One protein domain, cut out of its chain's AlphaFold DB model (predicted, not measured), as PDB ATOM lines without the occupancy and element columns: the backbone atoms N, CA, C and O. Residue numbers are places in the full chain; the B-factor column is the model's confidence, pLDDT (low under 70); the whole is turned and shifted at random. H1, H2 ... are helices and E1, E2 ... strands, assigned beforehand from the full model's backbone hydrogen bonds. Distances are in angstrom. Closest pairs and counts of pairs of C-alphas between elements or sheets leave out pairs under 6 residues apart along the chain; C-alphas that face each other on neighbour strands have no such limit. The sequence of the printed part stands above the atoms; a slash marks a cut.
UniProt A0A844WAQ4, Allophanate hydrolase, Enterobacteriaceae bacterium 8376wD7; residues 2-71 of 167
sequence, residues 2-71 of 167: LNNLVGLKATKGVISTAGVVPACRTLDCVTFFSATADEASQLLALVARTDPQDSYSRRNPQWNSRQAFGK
ATOM      1  N   LEU A   2      89.921   1.471 -80.638       94.94
ATOM      2  CA  LEU A   2      90.388   0.661 -79.501       94.94
ATOM      3  C   LEU A   2      91.684  -0.117 -79.773       94.94
ATOM      4  O   LEU A   2      92.332  -0.543 -78.831       94.94
ATOM      5  N   ASN A   3      92.072  -0.270 -81.043       97.44
ATOM      6  CA  ASN A   3      93.158  -1.174 -81.450       97.44
ATOM      7  C   ASN A   3      94.268  -0.492 -82.267       97.44
ATOM      8  O   ASN A   3      95.049  -1.176 -82.909       97.44
ATOM      9  N   ASN A   4      94.329   0.846 -82.281       97.06
ATOM     10  CA  ASN A   4      95.323   1.603 -83.060       97.06
ATOM     11  C   ASN A   4      95.367   1.224 -84.562       97.06
ATOM     12  O   ASN A   4      96.431   1.083 -85.155       97.06
ATOM     13  N   LEU A   5      94.191   1.042 -85.168       97.88
ATOM     14  CA  LEU A   5      94.030   0.698 -86.583       97.88
ATOM     15  C   LEU A   5      93.308   1.811 -87.336       97.88
ATOM     16  O   LEU A   5      92.518   2.563 -86.756       97.88
ATOM     17  N   VAL A   6      93.512   1.844 -88.652       98.00
ATOM     18  CA  VAL A   6      92.678   2.627 -89.561       98.00
ATOM     19  C   VAL A   6      91.456   1.802 -89.940       98.00
ATOM     20  O   VAL A   6      91.585   0.726 -90.520       98.00
ATOM     21  N   GLY A   7      90.270   2.317 -89.615       97.69
ATOM     22  CA  GLY A   7      88.993   1.770 -90.070       97.69
ATOM     23  C   GLY A   7      88.443   2.595 -91.229       97.69
ATOM     24  O   GLY A   7      88.102   3.763 -91.039       97.69
ATOM     25  N   LEU A   8      88.331   1.998 -92.414       96.50
ATOM     26  CA  LEU A   8      87.688   2.628 -93.564       96.50
ATOM     27  C   LEU A   8      86.252   2.129 -93.682       96.50
ATOM     28  O   LEU A   8      86.006   0.953 -93.949       96.50
ATOM     29  N   LYS A   9      85.301   3.053 -93.529       97.56
ATOM     30  CA  LYS A   9      83.892   2.828 -93.846       97.56
ATOM     31  C   LYS A   9      83.579   3.486 -95.183       97.56
ATOM     32  O   LYS A   9      83.483   4.710 -95.255       97.56
ATOM     33  N   ALA A  10      83.398   2.687 -96.230       95.50
ATOM     34  CA  ALA A  10      83.074   3.219 -97.545       95.50
ATOM     35  C   ALA A  10      81.730   3.973 -97.539       95.50
ATOM     36  O   ALA A  10      80.873   3.811 -96.656       95.50
ATOM     37  N   THR A  11      81.542   4.819 -98.549       95.94
ATOM     38  CA  THR A  11      80.221   5.348 -98.888       95.94
ATOM     39  C   THR A  11      79.291   4.174 -99.196       95.94
ATOM     40  O   THR A  11      79.667   3.272 -99.941       95.94
ATOM     41  N   LYS A  12      78.073   4.176 -98.637       97.19
ATOM     42  CA  LYS A  12      77.106   3.076 -98.790       97.19
ATOM     43  C   LYS A  12      76.942   2.651-100.254       97.19
ATOM     44  O   LYS A  12      76.751   3.519-101.109       97.19
ATOM     45  N   GLY A  13      77.000   1.354-100.535       97.56
ATOM     46  CA  GLY A  13      76.851   0.808-101.886       97.56
ATOM     47  C   GLY A  13      78.087   0.914-102.783       97.56
ATOM     48  O   GLY A  13      78.072   0.358-103.870       97.56
ATOM     49  N   VAL A  14      79.166   1.596-102.368       97.06
ATOM     50  CA  VAL A  14      80.424   1.605-103.147       97.06
ATOM     51  C   VAL A  14      81.108   0.239-103.127       97.06
ATOM     52  O   VAL A  14      81.770  -0.131-104.092       97.06
ATOM     53  N   ILE A  15      80.955  -0.491-102.025       97.62
ATOM     54  CA  ILE A  15      81.365  -1.885-101.901       97.62
ATOM     55  C   ILE A  15      80.081  -2.698-101.788       97.62
ATOM     56  O   ILE A  15      79.225  -2.355-100.967       97.62
ATOM     57  N   SER A  16      79.963  -3.728-102.623       97.94
ATOM     58  CA  SER A  16      78.809  -4.625-102.641       97.94
ATOM     59  C   SER A  16      78.616  -5.314-101.292       97.94
ATOM     60  O   SER A  16      79.580  -5.668-100.609       97.94
ATOM     61  N   THR A  17      77.355  -5.521-100.935       98.06
ATOM     62  CA  THR A  17      76.916  -6.343 -99.802       98.06
ATOM     63  C   THR A  17      76.369  -7.705-100.248       98.06
ATOM     64  O   THR A  17      75.854  -8.463 -99.426       98.06
ATOM     65  N   ALA A  18      76.488  -8.064-101.534       97.19
ATOM     66  CA  ALA A  18      76.162  -9.408-102.001       97.19
ATOM     67  C   ALA A  18      77.003 -10.456-101.246       97.19
ATOM     68  O   ALA A  18      78.218 -10.323-101.107       97.19
ATOM     69  N   GLY A  19      76.342 -11.487-100.713       96.31
ATOM     70  CA  GLY A  19      76.981 -12.518 -99.884       96.31
ATOM     71  C   GLY A  19      77.227 -12.123 -98.420       96.31
ATOM     72  O   GLY A  19      77.727 -12.946 -97.657       96.31
ATOM     73  N   VAL A  20      76.852 -10.911 -97.998       97.38
ATOM     74  CA  VAL A  20      76.892 -10.485 -96.592       97.38
ATOM     75  C   VAL A  20      75.527 -10.725 -95.954       97.38
ATOM     76  O   VAL A  20      74.499 -10.353 -96.520       97.38
ATOM     77  N   VAL A  21      75.506 -11.332 -94.763       96.12
ATOM     78  CA  VAL A  21      74.273 -11.452 -93.970       96.12
ATOM     79  C   VAL A  21      73.831 -10.043 -93.549       96.12
ATOM     80  O   VAL A  21      74.597  -9.368 -92.856       96.12
ATOM     81  N   PRO A  22      72.642  -9.576 -93.967       95.31
ATOM     82  CA  PRO A  22      72.207  -8.216 -93.684       95.31
ATOM     83  C   PRO A  22      71.930  -8.005 -92.192       95.31
ATOM     84  O   PRO A  22      71.397  -8.881 -91.515       95.31
ATOM     85  N   ALA A  23      72.251  -6.813 -91.697       93.56
ATOM     86  CA  ALA A  23      71.820  -6.321 -90.396       93.56
ATOM     87  C   ALA A  23      70.759  -5.229 -90.581       93.56
ATOM     88  O   ALA A  23      69.594  -5.450 -90.282       93.56
ATOM     89  N   CYS A  24      71.139  -4.070 -91.117       94.38
ATOM     90  CA  CYS A  24      70.193  -3.084 -91.638       94.38
ATOM     91  C   CYS A  24      70.486  -2.963 -93.129       94.38
ATOM     92  O   CYS A  24      71.319  -2.141 -93.513       94.38
ATOM     93  N   ARG A  25      69.849  -3.792 -93.966       94.44
ATOM     94  CA  ARG A  25      70.212  -3.944 -95.385       94.44
ATOM     95  C   ARG A  25      70.297  -2.598 -96.105       94.44
ATOM     96  O   ARG A  25      71.198  -2.386 -96.912       94.44
ATOM     97  N   THR A  26      69.404  -1.662 -95.786       95.75
ATOM     98  CA  THR A  26      69.404  -0.334 -96.413       95.75
ATOM     99  C   THR A  26      70.549   0.579 -95.965       95.75
ATOM    100  O   THR A  26      70.733   1.635 -96.576       95.75
ATOM    101  N   LEU A  27      71.308   0.235 -94.922       97.00
ATOM    102  CA  LEU A  27      72.367   1.043 -94.302       97.00
ATOM    103  C   LEU A  27      73.736   0.346 -94.265       97.00
ATOM    104  O   LEU A  27      74.752   1.032 -94.114       97.00
ATOM    105  N   ASP A  28      73.766  -0.979 -94.405       97.56
ATOM    106  CA  ASP A  28      74.970  -1.788 -94.267       97.56
ATOM    107  C   ASP A  28      76.081  -1.341 -95.226       97.56
ATOM    108  O   ASP A  28      75.868  -0.917 -96.366       97.56
ATOM    109  N   CYS A  29      77.308  -1.400 -94.720       98.12
ATOM    110  CA  CYS A  29      78.515  -1.072 -95.459       98.12
ATOM    111  C   CYS A  29      79.576  -2.111 -95.116       98.12
ATOM    112  O   CYS A  29      79.906  -2.285 -93.942       98.12
ATOM    113  N   VAL A  30      80.174  -2.732 -96.130       97.69
ATOM    114  CA  VAL A  30      81.435  -3.452 -95.936       97.69
ATOM    115  C   VAL A  30      82.525  -2.443 -95.553       97.69
ATOM    116  O   VAL A  30      82.574  -1.321 -96.070       97.69
ATOM    117  N   THR A  31      83.380  -2.829 -94.606       97.56
ATOM    118  CA  THR A  31      84.452  -1.984 -94.058       97.56
ATOM    119  C   THR A  31      85.774  -2.739 -94.044       97.56
ATOM    120  O   THR A  31      85.785  -3.968 -94.094       97.56
ATOM    121  N   PHE A  32      86.884  -2.006 -93.954       95.81
ATOM    122  CA  PHE A  32      88.215  -2.594 -93.811       95.81
ATOM    123  C   PHE A  32      88.936  -2.036 -92.595       95.81
ATOM    124  O   PHE A  32      88.800  -0.855 -92.264       95.81
ATOM    125  N   PHE A  33      89.769  -2.883 -92.003       98.25
ATOM    126  CA  PHE A  33      90.836  -2.466 -91.110       98.25
ATOM    127  C   PHE A  33      92.175  -2.576 -91.835       98.25
ATOM    128  O   PHE A  33      92.395  -3.503 -92.608       98.25
ATOM    129  N   SER A  34      93.062  -1.619 -91.588       97.88
ATOM    130  CA  SER A  34      94.407  -1.557 -92.174       97.88
ATOM    131  C   SER A  34      95.371  -0.887 -91.198       97.88
ATOM    132  O   SER A  34      94.934  -0.249 -90.231       97.88
ATOM    133  N   ALA A  35      96.676  -1.031 -91.440       97.69
ATOM    134  CA  ALA A  35      97.684  -0.368 -90.622       97.69
ATOM    135  C   ALA A  35      97.769   1.127 -90.961       97.69
ATOM    136  O   ALA A  35      97.972   1.953 -90.072       97.69
ATOM    137  N   THR A  36      97.575   1.488 -92.235       96.06
ATOM    138  CA  THR A  36      97.679   2.879 -92.700       96.06
ATOM    139  C   THR A  36      96.505   3.315 -93.572       96.06
ATOM    140  O   THR A  36      95.829   2.519 -94.215       96.06
ATOM    141  N   ALA A  37      96.278   4.630 -93.639       94.00
ATOM    142  CA  ALA A  37      95.230   5.187 -94.491       94.00
ATOM    143  C   ALA A  37      95.543   5.057 -95.995       94.00
ATOM    144  O   ALA A  37      94.611   5.028 -96.799       94.00
ATOM    145  N   ASP A  38      96.822   4.934 -96.377       93.81
ATOM    146  CA  ASP A  38      97.203   4.680 -97.772       93.81
ATOM    147  C   ASP A  38      96.813   3.260 -98.194       93.81
ATOM    148  O   ASP A  38      96.176   3.090 -99.231       93.81
ATOM    149  N   GLU A  39      97.086   2.250 -97.359       95.31
ATOM    150  CA  GLU A  39      96.634   0.869 -97.591       95.31
ATOM    151  C   GLU A  39      95.111   0.790 -97.729       95.31
ATOM    152  O   GLU A  39      94.597   0.178 -98.667       95.31
ATOM    153  N   ALA A  40      94.374   1.469 -96.842       95.25
ATOM    154  CA  ALA A  40      92.919   1.549 -96.933       95.25
ATOM    155  C   ALA A  40      92.454   2.147 -98.275       95.25
ATOM    156  O   ALA A  40      91.511   1.643 -98.890       95.25
ATOM    157  N   SER A  41      93.120   3.210 -98.741       93.31
ATOM    158  CA  SER A  41      92.824   3.859-100.024       93.31
ATOM    159  C   SER A  41      93.108   2.935-101.215       93.31
ATOM    160  O   SER A  41      92.294   2.851-102.138       93.31
ATOM    161  N   GLN A  42      94.222   2.197-101.179       93.56
ATOM    162  CA  GLN A  42      94.571   1.208-102.200       93.56
ATOM    163  C   GLN A  42      93.532   0.079-102.266       93.56
ATOM    164  O   GLN A  42      93.029  -0.227-103.348       93.56
ATOM    165  N   LEU A  43      93.148  -0.483-101.116       94.69
ATOM    166  CA  LEU A  43      92.112  -1.516-101.027       94.69
ATOM    167  C   LEU A  43      90.771  -1.021-101.577       94.69
ATOM    168  O   LEU A  43      90.147  -1.708-102.388       94.69
ATOM    169  N   LEU A  44      90.353   0.195-101.210       94.94
ATOM    170  CA  LEU A  44      89.121   0.785-101.731       94.94
ATOM    171  C   LEU A  44      89.149   0.898-103.263       94.94
ATOM    172  O   LEU A  44      88.160   0.569-103.913       94.94
ATOM    173  N   ALA A  45      90.269   1.314-103.862       93.06
ATOM    174  CA  ALA A  45      90.390   1.436-105.318       93.06
ATOM    175  C   ALA A  45      90.249   0.086-106.058       93.06
ATOM    176  O   ALA A  45      89.765   0.049-107.198       93.06
ATOM    177  N   LEU A  46      90.635  -1.018-105.414       93.50
ATOM    178  CA  LEU A  46      90.501  -2.373-105.955       93.50
ATOM    179  C   LEU A  46      89.056  -2.878-105.888       93.50
ATOM    180  O   LEU A  46      88.561  -3.435-106.866       93.50
ATOM    181  N   VAL A  47      88.375  -2.646-104.763       95.44
ATOM    182  CA  VAL A  47      87.073  -3.271-104.456       95.44
ATOM    183  C   VAL A  47      85.857  -2.394-104.755       95.44
ATOM    184  O   VAL A  47      84.746  -2.909-104.826       95.44
ATOM    185  N   ALA A  48      86.036  -1.084-104.953       95.19
ATOM    186  CA  ALA A  48      84.959  -0.164-105.315       95.19
ATOM    187  C   ALA A  48      84.476  -0.436-106.749       95.19
ATOM    188  O   ALA A  48      84.952   0.173-107.717       95.19
ATOM    189  N   ARG A  49      83.567  -1.398-106.898       94.69
ATOM    190  CA  ARG A  49      83.009  -1.870-108.168       94.69
ATOM    191  C   ARG A  49      81.496  -1.973-108.038       94.69
ATOM    192  O   ARG A  49      80.993  -2.447-107.027       94.69
ATOM    193  N   THR A  50      80.785  -1.533-109.074       96.94
ATOM    194  CA  THR A  50      79.340  -1.746-109.156       96.94
ATOM    195  C   THR A  50      79.069  -3.235-109.324       96.94
ATOM    196  O   THR A  50      79.591  -3.855-110.247       96.94
ATOM    197  N   ASP A  51      78.225  -3.774-108.461       98.00
ATOM    198  CA  ASP A  51      77.739  -5.145-108.510       98.00
ATOM    199  C   ASP A  51      76.240  -5.177-108.868       98.00
ATOM    200  O   ASP A  51      75.452  -4.556-108.152       98.00
ATOM    201  N   PRO A  52      75.820  -5.847-109.959       97.44
ATOM    202  CA  PRO A  52      74.406  -6.000-110.307       97.44
ATOM    203  C   PRO A  52      73.635  -6.964-109.387       97.44
ATOM    204  O   PRO A  52      72.408  -6.976-109.437       97.44
ATOM    205  N   GLN A  53      74.314  -7.772-108.565       97.75
ATOM    206  CA  GLN A  53      73.672  -8.682-107.607       97.75
ATOM    207  C   GLN A  53      73.242  -7.977-106.313       97.75
ATOM    208  O   GLN A  53      72.461  -8.525-105.536       97.75
ATOM    209  N   ASP A  54      73.725  -6.756-106.080       98.06
ATOM    210  CA  ASP A  54      73.346  -5.937-104.935       98.06
ATOM    211  C   ASP A  54      72.452  -4.769-105.375       98.06
ATOM    212  O   ASP A  54      72.889  -3.830-106.035       98.06
ATOM    213  N   SER A  55      71.189  -4.783-104.947       97.06
ATOM    214  CA  SER A  55      70.215  -3.719-105.215       97.06
ATOM    215  C   SER A  55      70.606  -2.345-104.648       97.06
ATOM    216  O   SER A  55      70.072  -1.331-105.091       97.06
ATOM    217  N   TYR A  56      71.509  -2.294-103.663       97.62
ATOM    218  CA  TYR A  56      72.010  -1.057-103.050       97.62
ATOM    219  C   TYR A  56      73.391  -0.640-103.567       97.62
ATOM    220  O   TYR A  56      73.915   0.395-103.139       97.62
ATOM    221  N   SER A  57      73.968  -1.407-104.493       98.12
ATOM    222  CA  SER A  57      75.231  -1.087-105.150       98.12
ATOM    223  C   SER A  57      75.133   0.226-105.928       98.12
ATOM    224  O   SER A  57      74.150   0.528-106.608       98.12
ATOM    225  N   ARG A  58      76.173   1.051-105.809       97.38
ATOM    226  CA  ARG A  58      76.274   2.366-106.444       97.38
ATOM    227  C   ARG A  58      77.664   2.561-107.014       97.38
ATOM    228  O   ARG A  58      78.673   2.238-106.391       97.38
ATOM    229  N   ARG A  59      77.722   3.199-108.182       96.75
ATOM    230  CA  ARG A  59      78.993   3.581-108.797       96.75
ATOM    231  C   ARG A  59      79.754   4.544-107.882       96.75
ATOM    232  O   ARG A  59      79.213   5.569-107.466       96.75
ATOM    233  N   ASN A  60      81.025   4.247-107.632       95.38
ATOM    234  CA  ASN A  60      81.913   5.154-106.917       95.38
ATOM    235  C   ASN A  60      82.117   6.449-107.730       95.38
ATOM    236  O   ASN A  60      82.497   6.362-108.905       95.38
ATOM    237  N   PRO A  61      81.864   7.645-107.167       91.81
ATOM    238  CA  PRO A  61      82.119   8.887-107.885       91.81
ATOM    239  C   PRO A  61      83.614   9.058-108.192       91.81
ATOM    240  O   PRO A  61      84.467   8.684-107.394       91.81
ATOM    241  N   GLN A  62      83.936   9.667-109.337       88.69
ATOM    242  CA  GLN A  62      85.324   9.794-109.818       88.69
ATOM    243  C   GLN A  62      86.240  10.576-108.866       88.69
ATOM    244  O   GLN A  62      87.431  10.284-108.779       88.69
ATOM    245  N   TRP A  63      85.686  11.543-108.128       87.69
ATOM    246  CA  TRP A  63      86.431  12.320-107.135       87.69
ATOM    247  C   TRP A  63      86.805  11.501-105.890       87.69
ATOM    248  O   TRP A  63      87.715  11.889-105.164       87.69
ATOM    249  N   ASN A  64      86.155  10.358-105.644       89.12
ATOM    250  CA  ASN A  64      86.478   9.455-104.541       89.12
ATOM    251  C   ASN A  64      87.492   8.395-104.996       89.12
ATOM    252  O   ASN A  64      87.193   7.200-105.064       89.12
ATOM    253  N   SER A  65      88.683   8.850-105.374       86.12
ATOM    254  CA  SER A  65      89.780   7.998-105.837       86.12
ATOM    255  C   SER A  65      91.049   8.243-105.026       86.12
ATOM    256  O   SER A  65      91.141   9.197-104.256       86.12
ATOM    257  N   ARG A  66      92.072   7.405-105.237       86.00
ATOM    258  CA  ARG A  66      93.385   7.570-104.594       86.00
ATOM    259  C   ARG A  66      94.046   8.919-104.907       86.00
ATOM    260  O   ARG A  66      94.866   9.377-104.129       86.00
ATOM    261  N   GLN A  67      93.668   9.591-105.997       85.06
ATOM    262  CA  GLN A  67      94.173  10.936-106.306       85.06
ATOM    263  C   GLN A  67      93.726  11.988-105.279       85.06
ATOM    264  O   GLN A  67      94.391  13.005-105.123       85.06
ATOM    265  N   ALA A  68      92.623  11.738-104.568       81.38
ATOM    266  CA  ALA A  68      92.151  12.588-103.480       81.38
ATOM    267  C   ALA A  68      92.826  12.265-102.130       81.38
ATOM    268  O   ALA A  68      92.554  12.938-101.137       81.38
ATOM    269  N   PHE A  69      93.681  11.237-102.066       81.94
ATOM    270  CA  PHE A  69      94.404  10.858-100.855       81.94
ATOM    271  C   PHE A  69      95.701  11.662-100.706       81.94
ATOM    272  O   PHE A  69      96.451  11.834-101.666       81.94
ATOM    273  N   GLY A  70      95.997  12.115 -99.485       83.06
ATOM    274  CA  GLY A  70      97.243  12.807 -99.166       83.06
ATOM    275  C   GLY A  70      97.030  14.047 -98.305       83.06
ATOM    276  O   GLY A  70      96.266  14.027 -97.339       83.06
ATOM    277  N   LYS A  71      97.758  15.121 -98.627       83.75
ATOM    278  CA  LYS A  71      97.770  16.354 -97.834       83.75
ATOM    279  C   LYS A  71      96.523  17.204 -98.128       83.75
ATOM    280  O   LYS A  71      96.266  17.481 -99.298       83.75
TER     281      LYS A  71
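AT A GLANCE: This is residues 2 to 71 of the 167 residues of the protein "Allophanate hydrolase" of Enterobacteriaceae bacterium 8376wD7 (UniProt A0A844WAQ4). Little of this flat domain is regular structure: a small two-stranded hairpin, E1 and E2, has one helix, H1, over one face, and long loops make up the rest. The link from E1 to E2 loops out beyond one end of the hairpin, and residues 48 to 71 run out towards that end and fold back. The printed part has 70 residues, with E1, E2 and H1 in that order, an antiparallel sheet E1 - E2, and a mixed class with 19 residues in named elements. It is compact, with a radius of gyration of the C-alphas of 12.6 A, and spans 34 by 31 by 16 A.

IN THESE COORDINATES: Find C-alpha 6 at (92.678, 2.627, -89.561), where E1, residues 6 to 9, begins and runs 9.8 A. E2, residues 31 to 34, runs 10.1 A. H1, residues 37 to 47, runs 15.4 A to C-alpha 47 at (87.073, -3.271, -104.456).

HOW THE PARTS SIT: Look first at the hairpin E1 and E2, antiparallel at 164 degrees, with N 8 and O 32 within hydrogen-bond range at 2.9 A. The closest C-alphas of E2 and H1, Ser 34 and Ala 40, are 5.9 A apart; those of E1 and H1, Val 6 and Ala 37, are 6.1 A apart. In H1 every O i to N i+4 pair is within hydrogen-bond range.

THE WHOLE: The C-alphas of Val 21 and Lys 71, the two farthest apart, are 36.6 A apart. The printed part has no cut; the link E1 to E2 is long, and E2 to H1 is tight. No printed residue is under 70 in pLDDT.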